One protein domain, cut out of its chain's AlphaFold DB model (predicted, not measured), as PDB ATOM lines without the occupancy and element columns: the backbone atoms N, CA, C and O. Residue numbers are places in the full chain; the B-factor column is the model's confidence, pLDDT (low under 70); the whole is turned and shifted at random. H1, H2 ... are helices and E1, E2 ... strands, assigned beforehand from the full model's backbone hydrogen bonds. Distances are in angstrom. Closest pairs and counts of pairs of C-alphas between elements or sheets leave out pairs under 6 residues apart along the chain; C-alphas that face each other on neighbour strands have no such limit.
ATOM      1  N   LEU A   5     258.162 232.015 153.559       47.47
ATOM      2  CA  LEU A   5     259.301 232.913 153.781       47.47
ATOM      3  C   LEU A   5     258.995 234.031 154.785       47.47
ATOM      4  O   LEU A   5     259.834 234.343 155.621       47.47
ATOM      5  N   GLN A   6     257.797 234.617 154.736       52.69
ATOM      6  CA  GLN A   6     257.385 235.646 155.691       52.69
ATOM      7  C   GLN A   6     257.209 235.075 157.101       52.69
ATOM      8  O   GLN A   6     257.589 235.732 158.059       52.69
ATOM      9  N   THR A   7     256.697 233.846 157.209       57.47
ATOM     10  CA  THR A   7     256.555 233.132 158.490       57.47
ATOM     11  C   THR A   7     257.924 232.791 159.074       57.47
ATOM     12  O   THR A   7     258.166 233.063 160.243       57.47
ATOM     13  N   ALA A   8     258.851 232.295 158.246       55.78
ATOM     14  CA  ALA A   8     260.229 232.057 158.665       55.78
ATOM     15  C   ALA A   8     260.872 233.347 159.199       55.78
ATOM     16  O   ALA A   8     261.350 233.360 160.322       55.78
ATOM     17  N   LEU A   9     260.790 234.460 158.460       56.44
ATOM     18  CA  LEU A   9     261.362 235.750 158.871       56.44
ATOM     19  C   LEU A   9     260.743 236.336 160.151       56.44
ATOM     20  O   LEU A   9     261.429 237.059 160.867       56.44
ATOM     21  N   THR A  10     259.463 236.072 160.434       59.12
ATOM     22  CA  THR A  10     258.806 236.570 161.652       59.12
ATOM     23  C   THR A  10     259.008 235.676 162.865       59.12
ATOM     24  O   THR A  10     258.893 236.187 163.974       59.12
ATOM     25  N   GLU A  11     259.264 234.382 162.684       60.72
ATOM     26  CA  GLU A  11     259.361 233.409 163.781       60.72
ATOM     27  C   GLU A  11     260.807 233.058 164.174       60.72
ATOM     28  O   GLU A  11     261.014 232.499 165.251       60.72
ATOM     29  N   VAL A  12     261.815 233.470 163.384       58.16
ATOM     30  CA  VAL A  12     263.236 233.331 163.764       58.16
ATOM     31  C   VAL A  12     263.478 233.922 165.155       58.16
ATOM     32  O   VAL A  12     263.162 235.086 165.418       58.16
ATOM     33  N   GLY A  13     264.079 233.134 166.047       58.03
ATOM     34  CA  GLY A  13     264.472 233.592 167.380       58.03
ATOM     35  C   GLY A  13     263.378 233.555 168.451       58.03
ATOM     36  O   GLY A  13     263.671 233.884 169.604       58.03
ATOM     37  N   LYS A  14     262.135 233.190 168.107       66.19
ATOM     38  CA  LYS A  14     261.005 233.247 169.049       66.19
ATOM     39  C   LYS A  14     260.752 231.955 169.813       66.19
ATOM     40  O   LYS A  14     260.161 232.033 170.891       66.19
ATOM     41  N   HIS A  15     261.177 230.806 169.294       75.56
ATOM     42  CA  HIS A  15     260.887 229.535 169.945       75.56
ATOM     43  C   HIS A  15     261.770 229.321 171.169       75.56
ATOM     44  O   HIS A  15     262.892 229.840 171.298       75.56
ATOM     45  N   THR A  16     261.227 228.555 172.108       78.00
ATOM     46  CA  THR A  16     261.910 228.244 173.355       78.00
ATOM     47  C   THR A  16     262.939 227.145 173.140       78.00
ATOM     48  O   THR A  16     262.670 226.118 172.521       78.00
ATOM     49  N   THR A  17     264.121 227.352 173.706       77.94
ATOM     50  CA  THR A  17     265.232 226.407 173.665       77.94
ATOM     51  C   THR A  17     265.268 225.597 174.956       77.94
ATOM     52  O   THR A  17     264.924 226.093 176.032       77.94
ATOM     53  N   GLY A  18     265.732 224.356 174.872       80.31
ATOM     54  CA  GLY A  18     266.010 223.544 176.046       80.31
ATOM     55  C   GLY A  18     266.947 222.385 175.749       80.31
ATOM     56  O   GLY A  18     267.336 222.159 174.602       80.31
ATOM     57  N   ASN A  19     267.319 221.651 176.794       84.12
ATOM     58  CA  ASN A  19     268.168 220.471 176.679       84.12
ATOM     59  C   ASN A  19     267.809 219.408 177.726       84.12
ATOM     60  O   ASN A  19     267.470 219.736 178.858       84.12
ATOM     61  N   LEU A  20     267.915 218.124 177.377       86.31
ATOM     62  CA  LEU A  20     267.759 217.022 178.330       86.31
ATOM     63  C   LEU A  20     269.111 216.714 178.975       86.31
ATOM     64  O   LEU A  20     270.056 216.343 178.286       86.31
ATOM     65  N   ASN A  21     269.181 216.796 180.304       82.31
ATOM     66  CA  ASN A  21     270.430 216.636 181.061       82.31
ATOM     67  C   ASN A  21     270.436 215.405 181.973       82.31
ATOM     68  O   ASN A  21     271.224 215.320 182.918       82.31
ATOM     69  N   SER A  22     269.547 214.450 181.714       82.25
ATOM     70  CA  SER A  22     269.511 213.169 182.417       82.25
ATOM     71  C   SER A  22     270.313 212.111 181.668       82.25
ATOM     72  O   SER A  22     270.220 211.993 180.449       82.25
ATOM     73  N   LEU A  23     271.054 211.287 182.416       76.88
ATOM     74  CA  LEU A  23     271.856 210.189 181.860       76.88
ATOM     75  C   LEU A  23     271.006 209.176 181.080       76.88
ATOM     76  O   LEU A  23     271.428 208.660 180.048       76.88
ATOM     77  N   LYS A  24     269.811 208.868 181.586       82.31
ATOM     78  CA  LYS A  24     268.791 208.115 180.859       82.31
ATOM     79  C   LYS A  24     267.509 208.925 180.868       82.31
ATOM     80  O   LYS A  24     267.239 209.683 181.794       82.31
ATOM     81  N   ILE A  25     266.708 208.736 179.836       86.25
ATOM     82  CA  ILE A  25     265.388 209.340 179.714       86.25
ATOM     83  C   ILE A  25     264.398 208.235 179.375       86.25
ATOM     84  O   ILE A  25     264.683 207.370 178.545       86.25
ATOM     85  N   LYS A  26     263.238 208.245 180.031       90.44
ATOM     86  CA  LYS A  26     262.126 207.373 179.655       90.44
ATOM     87  C   LYS A  26     261.298 208.098 178.613       90.44
ATOM     88  O   LYS A  26     260.778 209.180 178.873       90.44
ATOM     89  N   THR A  27     261.174 207.504 177.439       91.69
ATOM     90  CA  THR A  27     260.380 208.055 176.346       91.69
ATOM     91  C   THR A  27     259.218 207.139 176.013       91.69
ATOM     92  O   THR A  27     259.264 205.928 176.238       91.69
ATOM     93  N   LEU A  28     258.150 207.723 175.478       89.69
ATOM     94  CA  LEU A  28     257.080 206.948 174.874       89.69
ATOM     95  C   LEU A  28     257.601 206.289 173.595       89.69
ATOM     96  O   LEU A  28     258.138 206.971 172.716       89.69
ATOM     97  N   ALA A  29     257.424 204.972 173.481       85.88
ATOM     98  CA  ALA A  29     257.765 204.244 172.265       85.88
ATOM     99  C   ALA A  29     257.012 204.844 171.065       85.88
ATOM    100  O   ALA A  29     255.819 205.121 171.161       85.88
ATOM    101  N   HIS A  30     257.725 205.053 169.955       85.44
ATOM    102  CA  HIS A  30     257.208 205.649 168.710       85.44
ATOM    103  C   HIS A  30     256.713 207.109 168.805       85.44
ATOM    104  O   HIS A  30     256.250 207.664 167.806       85.44
ATOM    105  N   GLY A  31     256.868 207.766 169.960       88.75
ATOM    106  CA  GLY A  31     256.480 209.164 170.144       88.75
ATOM    107  C   GLY A  31     254.970 209.397 170.045       88.75
ATOM    108  O   GLY A  31     254.163 208.500 170.286       88.75
ATOM    109  N   ALA A  32     254.580 210.629 169.727       90.94
ATOM    110  CA  ALA A  32     253.188 210.994 169.478       90.94
ATOM    111  C   ALA A  32     253.099 212.089 168.412       90.94
ATOM    112  O   ALA A  32     253.993 212.930 168.307       90.94
ATOM    113  N   LYS A  33     252.009 212.082 167.642       92.31
ATOM    114  CA  LYS A  33     251.756 213.073 166.598       92.31
ATOM    115  C   LYS A  33     251.226 214.374 167.202       92.31
ATOM    116  O   LYS A  33     250.255 214.350 167.961       92.31
ATOM    117  N   VAL A  34     251.823 215.512 166.863       91.38
ATOM    118  CA  VAL A  34     251.363 216.824 167.338       91.38
ATOM    119  C   VAL A  34     249.998 217.148 166.739       91.38
ATOM    120  O   VAL A  34     249.789 217.066 165.527       91.38
ATOM    121  N   SER A  35     249.052 217.514 167.600       91.00
ATOM    122  CA  SER A  35     247.669 217.816 167.242       91.00
ATOM    123  C   SER A  35     247.245 219.186 167.774       91.00
ATOM    124  O   SER A  35     247.716 219.652 168.808       91.00
ATOM    125  N   GLY A  36     246.308 219.827 167.070       86.38
ATOM    126  CA  GLY A  36     245.857 221.187 167.368       86.38
ATOM    127  C   GLY A  36     246.698 222.237 166.645       86.38
ATOM    128  O   GLY A  36     246.378 222.566 165.497       86.38
ATOM    129  N   SER A  37     247.740 222.728 167.316       87.19
ATOM    130  CA  SER A  37     248.677 223.761 166.856       87.19
ATOM    131  C   SER A  37     250.125 223.305 167.027       87.19
ATOM    132  O   SER A  37     250.380 222.278 167.652       87.19
ATOM    133  N   ASP A  38     251.051 224.116 166.530       86.81
ATOM    134  CA  ASP A  38     252.481 223.964 166.776       86.81
ATOM    135  C   ASP A  38     252.793 224.087 168.279       86.81
ATOM    136  O   ASP A  38     252.068 224.769 169.023       86.81
ATOM    137  N   ILE A  39     253.823 223.368 168.732       88.38
ATOM    138  CA  ILE A  39     254.232 223.300 170.139       88.38
ATOM    139  C   ILE A  39     255.749 223.444 170.238       88.38
ATOM    140  O   ILE A  39     256.496 222.650 169.656       88.38
ATOM    141  N   ASP A  40     256.203 224.411 171.028       87.06
ATOM    142  CA  ASP A  40     257.629 224.616 171.244       87.06
ATOM    143  C   ASP A  40     258.266 223.437 171.988       87.06
ATOM    144  O   ASP A  40     257.635 222.702 172.757       87.06
ATOM    145  N   ASN A  41     259.563 223.259 171.759       86.25
ATOM    146  CA  ASN A  41     260.336 222.252 172.461       86.25
ATOM    147  C   ASN A  41     260.374 222.537 173.971       86.25
ATOM    148  O   ASN A  41     260.458 223.682 174.408       86.25
ATOM    149  N   PHE A  42     260.355 221.470 174.774       89.75
ATOM    150  CA  PHE A  42     260.383 221.508 176.242       89.75
ATOM    151  C   PHE A  42     259.138 222.112 176.917       89.75
ATOM    152  O   PHE A  42     259.146 222.366 178.126       89.75
ATOM    153  N   MET A  43     258.033 222.258 176.182       91.88
ATOM    154  CA  MET A  43     256.714 222.511 176.765       91.88
ATOM    155  C   MET A  43     256.069 221.243 177.343       91.88
ATOM    156  O   MET A  43     256.432 220.108 177.004       91.88
ATOM    157  N   LEU A  44     255.077 221.438 178.217       93.94
ATOM    158  CA  LEU A  44     254.262 220.345 178.734       93.94
ATOM    159  C   LEU A  44     253.064 220.061 177.828       93.94
ATOM    160  O   LEU A  44     252.298 220.951 177.454       93.94
ATOM    161  N   VAL A  45     252.886 218.781 177.524       93.94
ATOM    162  CA  VAL A  45     251.815 218.265 176.677       93.94
ATOM    163  C   VAL A  45     251.012 217.197 177.400       93.94
ATOM    164  O   VAL A  45     251.502 216.504 178.295       93.94
ATOM    165  N   GLU A  46     249.767 217.039 176.977       94.00
ATOM    166  CA  GLU A  46     248.930 215.899 177.317       94.00
ATOM    167  C   GLU A  46     248.844 214.936 176.135       94.00
ATOM    168  O   GLU A  46     248.959 215.322 174.969       94.00
ATOM    169  N   LEU A  47     248.656 213.657 176.449       93.69
ATOM    170  CA  LEU A  47     248.546 212.608 175.448       93.69
ATOM    171  C   LEU A  47     247.104 212.148 175.296       93.69
ATOM    172  O   LEU A  47     246.380 211.998 176.278       93.69
ATOM    173  N   GLY A  48     246.734 211.821 174.066       93.00
ATOM    174  CA  GLY A  48     245.443 211.239 173.734       93.00
ATOM    175  C   GLY A  48     245.541 210.284 172.555       93.00
ATOM    176  O   GLY A  48     246.636 209.863 172.167       93.00
ATOM    177  N   PHE A  49     244.385 209.976 171.982       92.69
ATOM    178  CA  PHE A  49     244.257 209.235 170.735       92.69
ATOM    179  C   PHE A  49     243.402 210.034 169.751       92.69
ATOM    180  O   PHE A  49     242.528 210.794 170.180       92.69
ATOM    181  N   ASP A  50     243.691 209.910 168.459       88.88
ATOM    182  CA  ASP A  50     242.787 210.369 167.405       88.88
ATOM    183  C   ASP A  50     241.722 209.304 167.080       88.88
ATOM    184  O   ASP A  50     241.676 208.237 167.695       88.88
ATOM    185  N   GLU A  51     240.837 209.618 166.134       89.94
ATOM    186  CA  GLU A  51     239.746 208.732 165.705       89.94
ATOM    187  C   GLU A  51     240.249 207.425 165.067       89.94
ATOM    188  O   GLU A  51     239.547 206.418 165.084       89.94
ATOM    189  N   GLU A  52     241.481 207.422 164.555       87.00
ATOM    190  CA  GLU A  52     242.140 206.269 163.934       87.00
ATOM    191  C   GLU A  52     242.919 205.420 164.958       87.00
ATOM    192  O   GLU A  52     243.462 204.369 164.620       87.00
ATOM    193  N   GLY A  53     242.968 205.850 166.225       86.06
ATOM    194  CA  GLY A  53     243.691 205.172 167.300       86.06
ATOM    195  C   GLY A  53     245.186 205.498 167.359       86.06
ATOM    196  O   GLY A  53     245.913 204.883 168.143       86.06
ATOM    197  N   ASN A  54     245.668 206.477 166.589       87.31
ATOM    198  CA  ASN A  54     247.050 206.933 166.674       87.31
ATOM    199  C   ASN A  54     247.261 207.785 167.926       87.31
ATOM    200  O   ASN A  54     246.398 208.557 168.355       87.31
ATOM    201  N   ARG A  55     248.457 207.686 168.510       92.56
ATOM    202  CA  ARG A  55     248.839 208.496 169.667       92.56
ATOM    203  C   ARG A  55     249.046 209.952 169.254       92.56
ATOM    204  O   ARG A  55     249.860 210.232 168.375       92.56
ATOM    205  N   ILE A  56     248.397 210.872 169.962       93.88
ATOM    206  CA  ILE A  56     248.542 212.313 169.729       93.88
ATOM    207  C   ILE A  56     249.037 213.053 170.971       93.88
ATOM    208  O   ILE A  56     248.748 212.643 172.097       93.88
ATOM    209  N   ALA A  57     249.758 214.149 170.751       93.62
ATOM    210  CA  ALA A  57     250.179 215.108 171.765       93.62
ATOM    211  C   ALA A  57     249.506 216.462 171.514       93.62
ATOM    212  O   ALA A  57     249.466 216.942 170.380       93.62
ATOM    213  N   LYS A  58     248.967 217.065 172.573       93.81
ATOM    214  CA  LYS A  58     248.328 218.389 172.554       93.81
ATOM    215  C   LYS A  58     248.901 219.246 173.671       93.81
ATOM    216  O   LYS A  58     249.366 218.711 174.677       93.81
ATOM    217  N   LYS A  59     248.825 220.569 173.519       93.19
ATOM    218  CA  LYS A  59     249.136 221.503 174.608       93.19
ATOM    219  C   LYS A  59     248.333 221.127 175.854       93.19
ATOM    220  O   LYS A  59     247.149 220.805 175.748       93.19
ATOM    221  N   LEU A  60     248.990 221.133 177.011       92.81
ATOM    222  CA  LEU A  60     248.359 220.786 178.279       92.81
ATOM    223  C   LEU A  60     247.177 221.727 178.546       92.81
ATOM    224  O   LEU A  60     247.364 222.934 178.640       92.81
ATOM    225  N   SER A  61     245.966 221.186 178.674       92.06
ATOM    226  CA  SER A  61     244.754 222.003 178.830       92.06
ATOM    227  C   SER A  61     244.394 222.275 180.294       92.06
ATOM    228  O   SER A  61     243.713 223.252 180.607       92.06
ATOM    229  N   ASN A  62     244.866 221.425 181.211       90.50
ATOM    230  CA  ASN A  62     244.607 221.537 182.642       90.50
ATOM    231  C   ASN A  62     245.823 221.080 183.455       90.50
ATOM    232  O   ASN A  62     246.361 219.998 183.230       90.50
ATOM    233  N   LYS A  63     246.208 221.870 184.465       88.12
ATOM    234  CA  LYS A  63     247.378 221.617 185.323       88.12
ATOM    235  C   LYS A  63     247.279 220.303 186.098       88.12
ATOM    236  O   LYS A  63     248.293 219.762 186.512       88.12
ATOM    237  N   LYS A  64     246.063 219.778 186.289       88.69
ATOM    238  CA  LYS A  64     245.803 218.502 186.974       88.69
ATOM    239  C   LYS A  64     245.946 217.286 186.056       88.69
ATOM    240  O   LYS A  64     246.046 216.167 186.552       88.69
ATOM    241  N   HIS A  65     245.940 217.470 184.734       91.69
ATOM    242  CA  HIS A  65     246.129 216.366 183.796       91.69
ATOM    243  C   HIS A  65     247.568 215.876 183.833       91.69
ATOM    244  O   HIS A  65     248.489 216.647 184.087       91.69
ATOM    245  N   ARG A  66     247.774 214.588 183.556       91.94
ATOM    246  CA  ARG A  66     249.119 214.016 183.496       91.94
ATOM    247  C   ARG A  66     249.925 214.691 182.386       91.94
ATOM    248  O   ARG A  66     249.622 214.511 181.209       91.94
ATOM    249  N   ALA A  67     250.953 215.426 182.788       93.25
ATOM    250  CA  ALA A  67     251.839 216.121 181.875       93.25
ATOM    251  C   ALA A  67     252.987 215.222 181.399       93.25
ATOM    252  O   ALA A  67     253.495 214.366 182.129       93.25
ATOM    253  N   TYR A  68     253.408 215.463 180.166       94.38
ATOM    254  CA  TYR A  68     254.580 214.879 179.534       94.38
ATOM    255  C   TYR A  68     255.406 216.000 178.917       94.38
ATOM    256  O   TYR A  68     254.863 217.044 178.570       94.38
ATOM    257  N   LEU A  69     256.707 215.789 178.764       93.75
ATOM    258  CA  LEU A  69     257.587 216.774 178.148       93.75
ATOM    259  C   LEU A  69     257.744 216.447 176.662       93.75
ATOM    260  O   LEU A  69     258.088 215.316 176.309       93.75
ATOM    261  N   ILE A  70     257.480 217.419 175.793       91.50
ATOM    262  CA  ILE A  70     257.710 217.271 174.355       91.50
ATOM    263  C   ILE A  70     259.138 217.691 174.005       91.50
ATOM    264  O   ILE A  70     259.653 218.694 174.498       91.50
ATOM    265  N   SER A  71     259.793 216.906 173.161       86.94
ATOM    266  CA  SER A  71     261.106 217.230 172.609       86.94
ATOM    267  C   SER A  71     261.176 216.724 171.174       86.94
ATOM    268  O   SER A  71     260.760 215.600 170.899       86.94
ATOM    269  N   ALA A  72     261.724 217.508 170.260       72.94
ATOM    270  CA  ALA A  72     262.058 217.046 168.925       72.94
ATOM    271  C   ALA A  72     263.553 216.691 168.876       72.94
ATOM    272  O   ALA A  72     264.388 217.488 169.307       72.94
ATOM    273  N   PRO A  73     263.944 215.501 168.389       58.00
ATOM    274  CA  PRO A  73     265.326 215.244 168.020       58.00
ATOM    275  C   PRO A  73     265.588 215.854 166.643       58.00
ATOM    276  O   PRO A  73     265.654 215.132 165.652       58.00
ATOM    277  N   GLU A  74     265.690 217.175 166.561       55.19
ATOM    278  CA  GLU A  74     266.016 217.818 165.290       55.19
ATOM    279  C   GLU A  74     267.526 217.819 165.072       55.19
ATOM    280  O   GLU A  74     268.319 218.191 165.944       55.19
ATOM    281  N   VAL A  75     267.934 217.323 163.903       52.91
ATOM    282  CA  VAL A  75     269.323 217.379 163.461       52.91
ATOM    283  C   VAL A  75     269.561 218.794 162.972       52.91
ATOM    284  O   VAL A  75     269.091 219.173 161.906       52.91
ATOM    285  N   ARG A  76     270.299 219.568 163.761       55.31
ATOM    286  CA  ARG A  76     270.690 220.924 163.392       55.31
ATOM    287  C   ARG A  76     271.550 220.894 162.127       55.31
ATOM    288  O   ARG A  76     272.646 220.324 162.151       55.31
ATOM    289  N   TYR A  77     271.104 221.548 161.056       53.12
ATOM    290  CA  TYR A  77     271.960 221.809 159.903       53.12
ATOM    291  C   TYR A  77     272.796 223.080 160.130       53.12
ATOM    292  O   TYR A  77     272.463 223.958 160.932       53.12
ATOM    293  N   LEU A  78     273.958 223.154 159.474       53.16
ATOM    294  CA  LEU A  78     274.924 224.237 159.666       53.16
ATOM    295  C   LEU A  78     274.296 225.588 159.262       53.16
ATOM    296  O   LEU A  78     274.063 225.824 158.081       53.16
ATOM    297  N   GLY A  79     274.044 226.467 160.238       58.22
ATOM    298  CA  GLY A  79     273.449 227.797 160.024       58.22
ATOM    299  C   GLY A  79     272.065 228.011 160.653       58.22
ATOM    300  O   GLY A  79     271.608 229.147 160.679       58.22
ATOM    301  N   GLU A  80     271.430 226.971 161.201       59.12
ATOM    302  CA  GLU A  80     270.121 227.074 161.872       59.12
ATOM    303  C   GLU A  80     270.273 227.360 163.377       59.12
ATOM    304  O   GLU A  80     271.227 226.884 164.017       59.12
ATOM    305  N   SER A  81     269.366 228.154 163.960       61.88
ATOM    306  CA  SER A  81     269.374 228.478 165.392       61.88
ATOM    307  C   SER A  81     268.503 227.509 166.189       61.88
ATOM    308  O   SER A  81     267.456 227.076 165.724       61.88
ATOM    309  N   LEU A  82     268.898 227.215 167.436       64.56
ATOM    310  CA  LEU A  82     268.089 226.389 168.344       64.56
ATOM    311  C   LEU A  82     266.696 226.988 168.615       64.56
ATOM    312  O   LEU A  82     265.734 226.269 168.860       64.56
ATOM    313  N   THR A  83     266.610 228.311 168.519       65.44
ATOM    314  CA  THR A  83     265.409 229.129 168.706       65.44
ATOM    315  C   THR A  83     264.432 229.086 167.535       65.44
ATOM    316  O   THR A  83     263.414 229.772 167.580       65.44
ATOM    317  N   ASP A  84     264.770 228.361 166.469       64.69
ATOM    318  CA  ASP A  84     263.948 228.248 165.263       64.69
ATOM    319  C   ASP A  84     263.232 226.887 165.198       64.69
ATOM    320  O   ASP A  84     262.419 226.659 164.306       64.69
ATOM    321  N   PHE A  85     263.512 225.994 166.155       71.44
ATOM    322  CA  PHE A  85     262.961 224.643 166.201       71.44
ATOM    323  C   PHE A  85     261.730 224.551 167.099       71.44
ATOM    324  O   PHE A  85     261.752 224.914 168.279       71.44
ATOM    325  N   TYR A  86     260.676 223.963 166.550       77.94
ATOM    326  CA  TYR A  86     259.412 223.687 167.215       77.94
ATOM    327  C   TYR A  86     258.797 222.424 166.613       77.94
ATOM    328  O   TYR A  86     259.141 222.011 165.513       77.94
ATOM    329  N   ASN A  87     257.847 221.817 167.318       82.38
ATOM    330  CA  ASN A  87     257.150 220.641 166.812       82.38
ATOM    331  C   ASN A  87     255.919 221.100 166.029       82.38
ATOM    332  O   ASN A  87     254.945 221.573 166.632       82.38
ATOM    333  N   ALA A  88     255.949 220.970 164.702       83.31
ATOM    334  CA  ALA A  88     254.847 221.424 163.867       83.31
ATOM    335  C   ALA A  88     253.652 220.466 163.940       83.31
ATOM    336  O   ALA A  88     253.776 219.251 164.138       83.31
ATOM    337  N   LYS A  89     252.446 221.002 163.741       86.31
ATOM    338  CA  LYS A  89     251.223 220.198 163.682       86.31
ATOM    339  C   LYS A  89     251.348 219.084 162.639       86.31
ATOM    340  O   LYS A  89     251.550 219.330 161.453       86.31
ATOM    341  N   GLY A  90     251.077 217.854 163.070       85.25
ATOM    342  CA  GLY A  90     251.107 216.663 162.226       85.25
ATOM    343  C   GLY A  90     252.435 215.907 162.244       85.25
ATOM    344  O   GLY A  90     252.470 214.790 161.728       85.25
ATOM    345  N   GLU A  91     253.477 216.453 162.870       85.69
ATOM    346  CA  GLU A  91     254.772 215.790 163.027       85.69
ATOM    347  C   GLU A  91     254.807 214.875 164.251       85.69
ATOM    348  O   GLU A  91     254.051 215.049 165.210       85.69
ATOM    349  N   HIS A  92     255.685 213.871 164.220       87.31
ATOM    350  CA  HIS A  92     255.921 212.993 165.362       87.31
ATOM    351  C   HIS A  92     257.016 213.565 166.256       87.31
ATOM    352  O   HIS A  92     258.167 213.678 165.845       87.31
ATOM    353  N   ALA A  93     256.663 213.834 167.509       89.56
ATOM    354  CA  ALA A  93     257.591 214.323 168.515       89.56
ATOM    355  C   ALA A  93     258.017 213.212 169.482       89.56
ATOM    356  O   ALA A  93     257.262 212.269 169.769       89.56
ATOM    357  N   ARG A  94     259.222 213.340 170.053       91.31
ATOM    358  CA  ARG A  94     259.664 212.492 171.164       91.31
ATOM    359  C   ARG A  94     258.993 212.980 172.441       91.31
ATOM    360  O   ARG A  94     259.219 214.094 172.906       91.31
ATOM    361  N   ILE A  95     258.225 212.089 173.052       93.12
ATOM    362  CA  ILE A  95     257.553 212.355 174.319       93.12
ATOM    363  C   ILE A  95     258.377 211.766 175.455       93.12
ATOM    364  O   ILE A  95     258.599 210.555 175.499       93.12
ATOM    365  N   VAL A  96     258.814 212.620 176.370       93.12
ATOM    366  CA  VAL A  96     259.569 212.255 177.566       93.12
ATOM    367  C   VAL A  96     258.608 212.135 178.746       93.12
ATOM    368  O   VAL A  96     257.755 212.991 178.994       93.12
ATOM    369  N   ILE A  97     258.737 211.034 179.478       93.00
ATOM    370  CA  ILE A  97     257.997 210.774 180.708       93.00
ATOM    371  C   ILE A  97     258.737 211.468 181.850       93.00
ATOM    372  O   ILE A  97     259.914 211.201 182.074       93.00
ATOM    373  N   LEU A  98     258.031 212.338 182.572       92.19
ATOM    374  CA  LEU A  98     258.564 213.034 183.738       92.19
ATOM    375  C   LEU A  98     258.687 212.059 184.914       92.19
ATOM    376  O   LEU A  98     257.686 211.655 185.507       92.19
ATOM    377  N   GLU A  99     259.917 211.667 185.232       90.62
ATOM    378  CA  GLU A  99     260.234 210.816 186.378       90.62
ATOM    379  C   GLU A  99     260.802 211.660 187.530       90.62
ATOM    380  O   GLU A  99     261.872 212.258 187.353       90.62
ATOM    381  N   PRO A 100     260.112 211.719 188.686       88.75
ATOM    382  CA  PRO A 100     260.588 212.443 189.862       88.75
ATOM    383  C   PRO A 100     261.967 211.981 190.340       88.75
ATOM    384  O   PRO A 100     262.276 210.792 190.290       88.75
ATOM    385  N   GLY A 101     262.800 212.928 190.779       84.44
ATOM    386  CA  GLY A 101     264.164 212.698 191.264       84.44
ATOM    387  C   GLY A 101     265.168 212.267 190.188       84.44
ATOM    388  O   GLY A 101     266.314 211.943 190.500       84.44
ATOM    389  N   TYR A 102     264.753 212.208 188.915       86.44
ATOM    390  CA  TYR A 102     265.599 211.687 187.840       86.44
ATOM    391  C   TYR A 102     265.591 212.541 186.576       86.44
ATOM    392  O   TYR A 102     266.646 212.816 185.992       86.44
ATOM    393  N   THR A 103     264.409 212.960 186.127       90.81
ATOM    394  CA  THR A 103     264.290 213.753 184.902       90.81
ATOM    395  C   THR A 103     264.710 215.192 185.176       90.81
ATOM    396  O   THR A 103     264.102 215.882 185.993       90.81
ATOM    397  N   ARG A 104     265.752 215.634 184.469       92.31
ATOM    398  CA  ARG A 104     266.311 216.981 184.509       92.31
ATOM    399  C   ARG A 104     266.409 217.541 183.103       92.31
ATOM    400  O   ARG A 104     266.870 216.857 182.185       92.31
ATOM    401  N   PHE A 105     266.020 218.793 182.946       91.31
ATOM    402  CA  PHE A 105     266.094 219.486 181.668       91.31
ATOM    403  C   PHE A 105     266.341 220.977 181.865       91.31
ATOM    404  O   PHE A 105     265.944 221.550 182.878       91.31
ATOM    405  N   ASP A 106     267.020 221.581 180.899       90.06
ATOM    406  CA  ASP A 106     267.176 223.024 180.786       90.06
ATOM    407  C   ASP A 106     266.069 223.577 179.887       90.06
ATOM    408  O   ASP A 106     265.694 222.929 178.909       90.06
ATOM    409  N   VAL A 107     265.548 224.761 180.201       90.94
ATOM    410  CA  VAL A 107     264.492 225.407 179.410       90.94
ATOM    411  C   VAL A 107     264.586 226.933 179.473       90.94
ATOM    412  O   VAL A 107     264.885 227.490 180.531       90.94
ATOM    413  N   SER A 108     264.326 227.620 178.354       89.06
ATOM    414  CA  SER A 108     264.248 229.093 178.291       89.06
ATOM    415  C   SER A 108     262.837 229.643 178.504       89.06
ATOM    416  O   SER A 108     262.666 230.829 178.784       89.06
ATOM    417  N   ALA A 109     261.819 228.782 178.421       91.56
ATOM    418  CA  ALA A 109     260.405 229.102 178.604       91.56
ATOM    419  C   ALA A 109     260.044 229.365 180.077       91.56
ATOM    420  O   ALA A 109     259.184 228.688 180.633       91.56
ATOM    421  N   PHE A 110     260.701 230.307 180.752       93.25
ATOM    422  CA  PHE A 110     260.453 230.569 182.167       93.25
ATOM    423  C   PHE A 110     260.135 232.032 182.473       93.25
ATOM    424  O   PHE A 110     260.386 232.945 181.683       93.25
ATOM    425  N   SER A 111     259.536 232.252 183.638       93.44
ATOM    426  CA  SER A 111     259.272 233.571 184.205       93.44
ATOM    427  C   SER A 111     259.426 233.533 185.722       93.44
ATOM    428  O   SER A 111     259.381 232.465 186.332       93.44
ATOM    429  N   LEU A 112     259.646 234.696 186.326       92.38
ATOM    430  CA  LEU A 112     259.740 234.833 187.775       92.38
ATOM    431  C   LEU A 112     258.368 235.227 188.320       92.38
ATOM    432  O   LEU A 112     257.729 236.131 187.783       92.38
ATOM    433  N   ASN A 113     257.923 234.543 189.371       92.62
ATOM    434  CA  ASN A 113     256.718 234.911 190.098       92.62
ATOM    435  C   ASN A 113     256.918 236.242 190.845       92.62
ATOM    436  O   ASN A 113     258.045 236.713 191.031       92.62
ATOM    437  N   GLU A 114     255.827 236.846 191.306       87.44
ATOM    438  CA  GLU A 114     255.873 238.077 192.090       87.44
ATOM    439  C   GLU A 114     256.781 237.919 193.324       87.44
ATOM    440  O   GLU A 114     256.763 236.903 194.017       87.44
ATOM    441  N   GLY A 115     257.631 238.919 193.571       84.62
ATOM    442  CA  GLY A 115     258.616 238.899 194.658       84.62
ATOM    443  C   GLY A 115     259.928 238.169 194.338       84.62
ATOM    444  O   GLY A 115     260.924 238.398 195.027       84.62
ATOM    445  N   VAL A 116     259.993 237.375 193.262       89.12
ATOM    446  CA  VAL A 116     261.228 236.712 192.820       89.12
ATOM    447  C   VAL A 116     262.011 237.621 191.868       89.12
ATOM    448  O   VAL A 116     261.529 237.998 190.806       89.12
ATOM    449  N   LYS A 117     263.246 237.978 192.244       88.69
ATOM    450  CA  LYS A 117     264.082 238.938 191.487       88.69
ATOM    451  C   LYS A 117     265.120 238.293 190.572       88.69
ATOM    452  O   LYS A 117     265.553 238.906 189.604       88.69
ATOM    453  N   GLU A 118     265.534 237.077 190.897       89.44
ATOM    454  CA  GLU A 118     266.568 236.344 190.172       89.44
ATOM    455  C   GLU A 118     266.328 234.836 190.295       89.44
ATOM    456  O   GLU A 118     265.640 234.376 191.213       89.44
ATOM    457  N   VAL A 119     266.895 234.076 189.360       90.06
ATOM    458  CA  VAL A 119     266.855 232.611 189.382       90.06
ATOM    459  C   VAL A 119     267.823 232.117 190.454       90.06
ATOM    460  O   VAL A 119     268.991 232.497 190.455       90.06
ATOM    461  N   LYS A 120     267.349 231.267 191.368       89.69
ATOM    462  CA  LYS A 120     268.166 230.665 192.431       89.69
ATOM    463  C   LYS A 120     267.902 229.180 192.554       89.69
ATOM    464  O   LYS A 120     266.769 228.719 192.429       89.69
ATOM    465  N   ARG A 121     268.954 228.441 192.904       91.88
ATOM    466  CA  ARG A 121     268.824 227.044 193.324       91.88
ATOM    467  C   ARG A 121     267.917 226.956 194.553       91.88
ATOM    468  O   ARG A 121     268.021 227.791 195.448       91.88
ATOM    469  N   GLY A 122     267.051 225.949 194.586       89.06
ATOM    470  CA  GLY A 122     266.080 225.750 195.665       89.06
ATOM    471  C   GLY A 122     264.720 226.416 195.434       89.06
ATOM    472  O   GLY A 122     263.791 226.161 196.193       89.06
ATOM    473  N   GLN A 123     264.568 227.233 194.384       92.31
ATOM    474  CA  GLN A 123     263.250 227.706 193.956       92.31
ATOM    475  C   GLN A 123     262.400 226.552 193.434       92.31
ATOM    476  O   GLN A 123     262.917 225.561 192.917       92.31
ATOM    477  N   VAL A 124     261.087 226.705 193.522       93.25
ATOM    478  CA  VAL A 124     260.128 225.742 192.980       93.25
ATOM    479  C   VAL A 124     259.481 226.304 191.725       93.25
ATOM    480  O   VAL A 124     259.313 227.514 191.599       93.25
ATOM    481  N   ALA A 125     259.114 225.442 190.783       93.69
ATOM    482  CA  ALA A 125     258.457 225.860 189.555       93.69
ATOM    483  C   ALA A 125     257.246 224.988 189.215       93.69
ATOM    484  O   ALA A 125     257.231 223.778 189.448       93.69
ATOM    485  N   HIS A 126     256.229 225.623 188.634       92.94
ATOM    486  CA  HIS A 126     255.094 224.965 187.987       92.94
ATOM    487  C   HIS A 126     254.936 225.504 186.569       92.94
ATOM    488  O   HIS A 126     255.448 226.573 186.249       92.94
ATOM    489  N   PHE A 127     254.233 224.765 185.719       93.81
ATOM    490  CA  PHE A 127     253.924 225.213 184.367       93.81
ATOM    491  C   PHE A 127     252.598 225.979 184.363       93.81
ATOM    492  O   PHE A 127     251.566 225.428 184.751       93.81
ATOM    493  N   ASP A 128     252.626 227.236 183.929       92.75
ATOM    494  CA  ASP A 128     251.424 228.020 183.670       92.75
ATOM    495  C   ASP A 128     250.959 227.785 182.232       92.75
ATOM    496  O   ASP A 128     251.656 228.075 181.263       92.75
ATOM    497  N   ILE A 129     249.739 227.275 182.106       91.81
ATOM    498  CA  ILE A 129     249.120 226.913 180.830       91.81
ATOM    499  C   ILE A 129     248.788 228.150 179.996       91.81
ATOM    500  O   ILE A 129     248.792 228.074 178.772       91.81
ATOM    501  N   LYS A 130     248.490 229.290 180.631       90.25
ATOM    502  CA  LYS A 130     248.100 230.505 179.903       90.25
ATOM    503  C   LYS A 130     249.291 231.165 179.230       90.25
ATOM    504  O   LYS A 130     249.176 231.626 178.101       90.25
ATOM    505  N   THR A 131     250.402 231.258 179.954       90.50
ATOM    506  CA  THR A 131     251.636 231.858 179.436       90.50
ATOM    507  C   THR A 131     252.545 230.847 178.751       90.50
ATOM    508  O   THR A 131     253.491 231.260 178.086       90.50
ATOM    509  N   GLU A 132     252.257 229.551 178.904       91.94
ATOM    510  CA  GLU A 132     253.056 228.426 178.412       91.94
ATOM    511  C   GLU A 132     254.501 228.460 178.943       91.94
ATOM    512  O   GLU A 132     255.454 228.081 178.263       91.94
ATOM    513  N   LYS A 133     254.673 228.935 180.184       93.00
ATOM    514  CA  LYS A 133     255.976 229.107 180.836       93.00
ATOM    515  C   LYS A 133     256.050 228.401 182.179       93.00
ATOM    516  O   LYS A 133     255.066 228.266 182.900       93.00
ATOM    517  N   TYR A 134     257.264 228.029 182.558       94.31
ATOM    518  CA  TYR A 134     257.596 227.608 183.911       94.31
ATOM    519  C   TYR A 134     257.722 228.842 184.813       94.31
ATOM    520  O   TYR A 134     258.580 229.701 184.602       94.31
ATOM    521  N   VAL A 135     256.852 228.952 185.810       94.38
ATOM    522  CA  VAL A 135     256.820 230.062 186.766       94.38
ATOM    523  C   VAL A 135     257.643 229.687 187.993       94.38
ATOM    524  O   VAL A 135     257.259 228.801 188.759       94.38
ATOM    525  N   LEU A 136     258.775 230.364 188.182       94.12
ATOM    526  CA  LEU A 136     259.706 230.145 189.289       94.12
ATOM    527  C   LEU A 136     259.253 230.948 190.500       94.12
ATOM    528  O   LEU A 136     259.066 232.161 190.421       94.12
ATOM    529  N   SER A 137     259.106 230.274 191.628       92.50
ATOM    530  CA  SER A 137     258.602 230.829 192.875       92.50
ATOM    531  C   SER A 137     259.552 230.549 194.030       92.50
ATOM    532  O   SER A 137     260.250 229.533 194.059       92.50
ATOM    533  N   ASP A 138     259.541 231.446 195.011       89.12
ATOM    534  CA  ASP A 138     260.118 231.159 196.317       89.12
ATOM    535  C   ASP A 138     259.252 230.092 197.019       89.12
ATOM    536  O   ASP A 138     258.038 230.293 197.135       89.12
ATOM    537  N   PRO A 139     259.830 228.964 197.478       86.06
ATOM    538  CA  PRO A 139     259.077 227.914 198.162       86.06
ATOM    539  C   PRO A 139     258.370 228.399 199.435       86.06
ATOM    540  O   PRO A 139     257.359 227.814 199.819       86.06
ATOM    541  N   ALA A 140     258.878 229.453 200.083       83.44
ATOM    542  CA  ALA A 140     258.302 230.027 201.296       83.44
ATOM    543  C   ALA A 140     257.197 231.063 201.021       83.44
ATOM    544  O   ALA A 140     256.484 231.458 201.943       83.44
ATOM    545  N   SER A 141     257.042 231.517 199.774       79.44
ATOM    546  CA  SER A 141     256.000 232.474 199.390       79.44
ATOM    547  C   SER A 141     254.765 231.760 198.845       79.44
ATOM    548  O   SER A 141     254.890 230.667 198.296       79.44
ATOM    549  N   PRO A 142     253.560 232.347 198.929       74.62
ATOM    550  CA  PRO A 142     252.404 231.824 198.216       74.62
ATOM    551  C   PRO A 142     252.691 231.780 196.716       74.62
ATOM    552  O   PRO A 142     253.012 232.791 196.098       74.62
ATOM    553  N   HIS A 143     252.566 230.603 196.122       77.75
ATOM    554  CA  HIS A 143     252.724 230.424 194.690       77.75
ATOM    555  C   HIS A 143     251.508 229.674 194.164       77.75
ATOM    556  O   HIS A 143     251.254 228.519 194.517       77.75
ATOM    557  N   ALA A 144     250.704 230.403 193.384       70.81
ATOM    558  CA  ALA A 144     249.457 229.911 192.827       70.81
ATOM    559  C   ALA A 144     249.707 228.642 192.011       70.81
ATOM    560  O   ALA A 144     250.769 228.459 191.424       70.81
ATOM    561  N   ASP A 145     248.715 227.760 192.001       75.31
ATOM    562  CA  ASP A 145     248.631 226.597 191.121       75.31
ATOM    563  C   ASP A 145     249.666 225.479 191.296       75.31
ATOM    564  O   ASP A 145     249.375 224.349 190.898       75.31
ATOM    565  N   PHE A 146     250.788 225.723 191.971       82.75
ATOM    566  CA  PHE A 146     251.826 224.722 192.200       82.75
ATOM    567  C   PHE A 146     251.307 223.508 192.961       82.75
ATOM    568  O   PHE A 146     251.492 222.390 192.495       82.75
ATOM    569  N   ALA A 147     250.609 223.703 194.087       81.50
ATOM    570  CA  ALA A 147     250.106 222.602 194.913       81.50
ATOM    571  C   ALA A 147     249.209 221.628 194.123       81.50
ATOM    572  O   ALA A 147     249.333 220.412 194.288       81.50
ATOM    573  N   ASP A 148     248.385 222.172 193.227       84.44
ATOM    574  CA  ASP A 148     247.448 221.447 192.363       84.44
ATOM    575  C   ASP A 148     248.073 220.900 191.071       84.44
ATOM    576  O   ASP A 148     247.409 220.153 190.349       84.44
ATOM    577  N   SER A 149     249.294 221.309 190.728       86.94
ATOM    578  CA  SER A 149     249.936 220.907 189.479       86.94
ATOM    579  C   SER A 149     250.329 219.431 189.519       86.94
ATOM    580  O   SER A 149     250.905 218.947 190.497       86.94
ATOM    581  N   SER A 150     250.053 218.717 188.428       88.75
ATOM    582  CA  SER A 150     250.450 217.322 188.226       88.75
ATOM    583  C   SER A 150     251.958 217.166 188.023       88.75
ATOM    584  O   SER A 150     252.512 216.112 188.332       88.75
ATOM    585  N   ALA A 151     252.617 218.214 187.524       91.19
ATOM    586  CA  ALA A 151     254.059 218.294 187.353       91.19
ATOM    587  C   ALA A 151     254.613 219.469 188.165       91.19
ATOM    588  O   ALA A 151     254.182 220.616 188.013       91.19
ATOM    589  N   LYS A 152     255.564 219.157 189.042       92.75
ATOM    590  CA  LYS A 152     256.235 220.095 189.942       92.75
ATOM    591  C   LYS A 152     257.730 219.972 189.734       92.75
ATOM    592  O   LYS A 152     258.231 218.869 189.494       92.75
ATOM    593  N   PHE A 153     258.422 221.096 189.844       94.19
ATOM    594  CA  PHE A 153     259.843 221.149 189.555       94.19
ATOM    595  C   PHE A 153     260.615 221.893 190.639       94.19
ATOM    596  O   PHE A 153     260.102 222.832 191.250       94.19
ATOM    597  N   LEU A 154     261.862 221.482 190.836       93.69
ATOM    598  CA  LEU A 154     262.872 222.174 191.624       93.69
ATOM    599  C   LEU A 154     263.877 222.829 190.676       93.69
ATOM    600  O   LEU A 154     264.366 222.196 189.739       93.69
ATOM    601  N   VAL A 155     264.217 224.085 190.938       92.94
ATOM    602  CA  VAL A 155     265.322 224.770 190.271       92.94
ATOM    603  C   VAL A 155     266.624 224.274 190.882       92.94
ATOM    604  O   VAL A 155     266.927 224.545 192.046       92.94
ATOM    605  N   VAL A 156     267.413 223.555 190.088       91.25
ATOM    606  CA  VAL A 156     268.681 222.962 190.548       91.25
ATOM    607  C   VAL A 156     269.900 223.686 189.999       91.25
ATOM    608  O   VAL A 156     270.979 223.613 190.586       91.25
ATOM    609  N   ASN A 157     269.744 224.408 188.889       87.25
ATOM    610  CA  ASN A 157     270.778 225.274 188.342       87.25
ATOM    611  C   ASN A 157     270.182 226.324 187.396       87.25
ATOM    612  O   ASN A 157     269.031 226.211 186.985       87.25
ATOM    613  N   SER A 158     270.990 227.298 187.005       83.94
ATOM    614  CA  SER A 158     270.779 228.129 185.819       83.94
ATOM    615  C   SER A 158     271.977 227.986 184.886       83.94
ATOM    616  O   SER A 158     273.049 227.563 185.325       83.94
ATOM    617  N   GLU A 159     271.773 228.285 183.607       70.38
ATOM    618  CA  GLU A 159     272.865 228.487 182.661       70.38
ATOM    619  C   GLU A 159     273.148 229.979 182.516       70.38
ATOM    620  O   GLU A 159     272.239 230.765 182.226       70.38
ATOM    621  N   ASP A 160     274.422 230.326 182.664       64.69
ATOM    622  CA  ASP A 160     274.915 231.691 182.528       64.69
ATOM    623  C   ASP A 160     275.744 231.866 181.241       64.69
ATOM    624  O   ASP A 160     275.971 232.999 180.808       64.69
ATOM    625  N   ASP A 161     276.162 230.770 180.588       62.78
ATOM    626  CA  ASP A 161     276.772 230.807 179.258       62.78
ATOM    627  C   ASP A 161     275.702 230.955 178.170       62.78
ATOM    628  O   ASP A 161     275.082 230.005 177.689       62.78
ATOM    629  N   LEU A 162     275.501 232.209 177.773       67.00
ATOM    630  CA  LEU A 162     274.510 232.595 176.779       67.00
ATOM    631  C   LEU A 162     274.999 232.438 175.330       67.00
ATOM    632  O   LEU A 162     274.223 232.679 174.404       67.00
ATOM    633  N   GLN A 163     276.269 232.081 175.088       63.03
ATOM    634  CA  GLN A 163     276.802 232.014 173.721       63.03
ATOM    635  C   GLN A 163     276.226 230.830 172.947       63.03
ATOM    636  O   GLN A 163     275.834 230.983 171.790       63.03
ATOM    637  N   TYR A 164     276.127 229.656 173.573       62.50
ATOM    638  CA  TYR A 164     275.594 228.465 172.904       62.50
ATOM    639  C   TYR A 164     274.058 228.445 172.852       62.50
ATOM    640  O   TYR A 164     273.478 227.801 171.977       62.50
ATOM    641  N   THR A 165     273.402 229.186 173.747       62.53
ATOM    642  CA  THR A 165     271.942 229.348 173.810       62.53
ATOM    643  C   THR A 165     271.437 230.521 172.964       62.53
ATOM    644  O   THR A 165     270.264 230.888 173.050       62.53
ATOM    645  N   MET A 166     272.320 231.130 172.160       66.00
ATOM    646  CA  MET A 166     272.020 232.284 171.301       66.00
ATOM    647  C   MET A 166     271.381 233.453 172.073       66.00
ATOM    648  O   MET A 166     270.475 234.126 171.588       66.00
ATOM    649  N   GLY A 167     271.844 233.702 173.302       69.81
ATOM    650  CA  GLY A 167     271.379 234.803 174.146       69.81
ATOM    651  C   GLY A 167     270.198 234.464 175.061       69.81
ATOM    652  O   GLY A 167     269.835 235.293 175.898       69.81
ATOM    653  N   GLN A 168     269.596 233.274 174.949       75.88
ATOM    654  CA  GLN A 168     268.487 232.876 175.819       75.88
ATOM    655  C   GLN A 168     269.006 232.342 177.157       75.88
ATOM    656  O   GLN A 168     269.791 231.396 177.209       75.88
ATOM    657  N   LYS A 169     268.538 232.918 178.267       85.31
ATOM    658  CA  LYS A 169     268.789 232.346 179.597       85.31
ATOM    659  C   LYS A 169     268.113 230.981 179.689       85.31
ATOM    660  O   LYS A 169     266.970 230.849 179.251       85.31
ATOM    661  N   LEU A 170     268.783 230.004 180.296       88.38
ATOM    662  CA  LEU A 170     268.183 228.708 180.607       88.38
ATOM    663  C   LEU A 170     268.134 228.491 182.115       88.38
ATOM    664  O   LEU A 170     269.050 228.860 182.850       88.38
ATOM    665  N   VAL A 171     267.066 227.846 182.569       91.50
ATOM    666  CA  VAL A 171     266.978 227.306 183.924       91.50
ATOM    667  C   VAL A 171     266.947 225.788 183.866       91.50
ATOM    668  O   VAL A 171     266.236 225.215 183.043       91.50
ATOM    669  N   ARG A 172     267.698 225.144 184.762       92.69
ATOM    670  CA  ARG A 172     267.664 223.697 184.957       92.69
ATOM    671  C   ARG A 172     266.602 223.324 185.971       92.69
ATOM    672  O   ARG A 172     266.703 223.679 187.150       92.69
ATOM    673  N   LEU A 173     265.642 222.539 185.513       94.19
ATOM    674  CA  LEU A 173     264.543 222.014 186.301       94.19
ATOM    675  C   LEU A 173     264.730 220.519 186.544       94.19
ATOM    676  O   LEU A 173     265.090 219.767 185.638       94.19
ATOM    677  N   GLU A 174     264.463 220.091 187.771       93.56
ATOM    678  CA  GLU A 174     264.349 218.691 188.166       93.56
ATOM    679  C   GLU A 174     262.902 218.385 188.532       93.56
ATOM    680  O   GLU A 174     262.279 219.146 189.271       93.56
ATOM    681  N   VAL A 175     262.359 217.277 188.029       93.38
ATOM    682  CA  VAL A 175     261.023 216.813 188.423       93.38
ATOM    683  C   VAL A 175     261.064 216.368 189.881       93.38
ATOM    684  O   VAL A 175     261.881 215.521 190.229       93.38
ATOM    685  N   ILE A 176     260.152 216.871 190.709       91.62
ATOM    686  CA  ILE A 176     260.049 216.491 192.125       91.62
ATOM    687  C   ILE A 176     258.706 215.847 192.442       91.62
ATOM    688  O   ILE A 176     257.696 216.090 191.772       91.62
ATOM    689  N   THR A 177     258.682 215.041 193.501       79.25
ATOM    690  CA  THR A 177     257.415 214.640 194.118       79.25
ATOM    691  C   THR A 177     256.891 215.788 194.986       79.25
ATOM    692  O   THR A 177     257.658 216.584 195.526       79.25
TER     693      THR A 177
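This is residues 5 to 177 of the 200 residues of an uncharacterized protein of Bacillus licheniformis CG-B52 (UniProt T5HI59). Little regular structure: a closed barrel, E2 to E6, sits beside a curled sheet, E1 E7 E12 E11 E9 E10 E8, folded at E11 into two facing leaves. H1 lies away from both. Under half of the 173 printed residues are in named elements, H1 then E1 to E12, mostly strand; both sheets are mixed. The whole is compact, radius of gyration of the C-alphas 15.8 A, spans 46 by 37 by 32 A.

H1, residues 5 to 11, has every O i to N i+4 pair within hydrogen-bond range. E2, residues 32 to 34, is parallel to E4, residues 55 to 59; N 57 and O 33 are 2.8 A apart. The closest C-alphas of E3, residues 44 to 49, and E9, residues 124 to 128, are Leu 44 and Phe 127, 7.5 A.

H1 begins at C-alpha 5 (259.301, 232.913, 153.781). E11, residues 152 to 159, spans 20.0 A. E12, residues 170 to 176, ends at C-alpha 176 (260.049, 216.491, 192.125).

The printed part has no cut. pLDDT is under 70 at residues 5 to 14, 73 to 84 and 160 to 167.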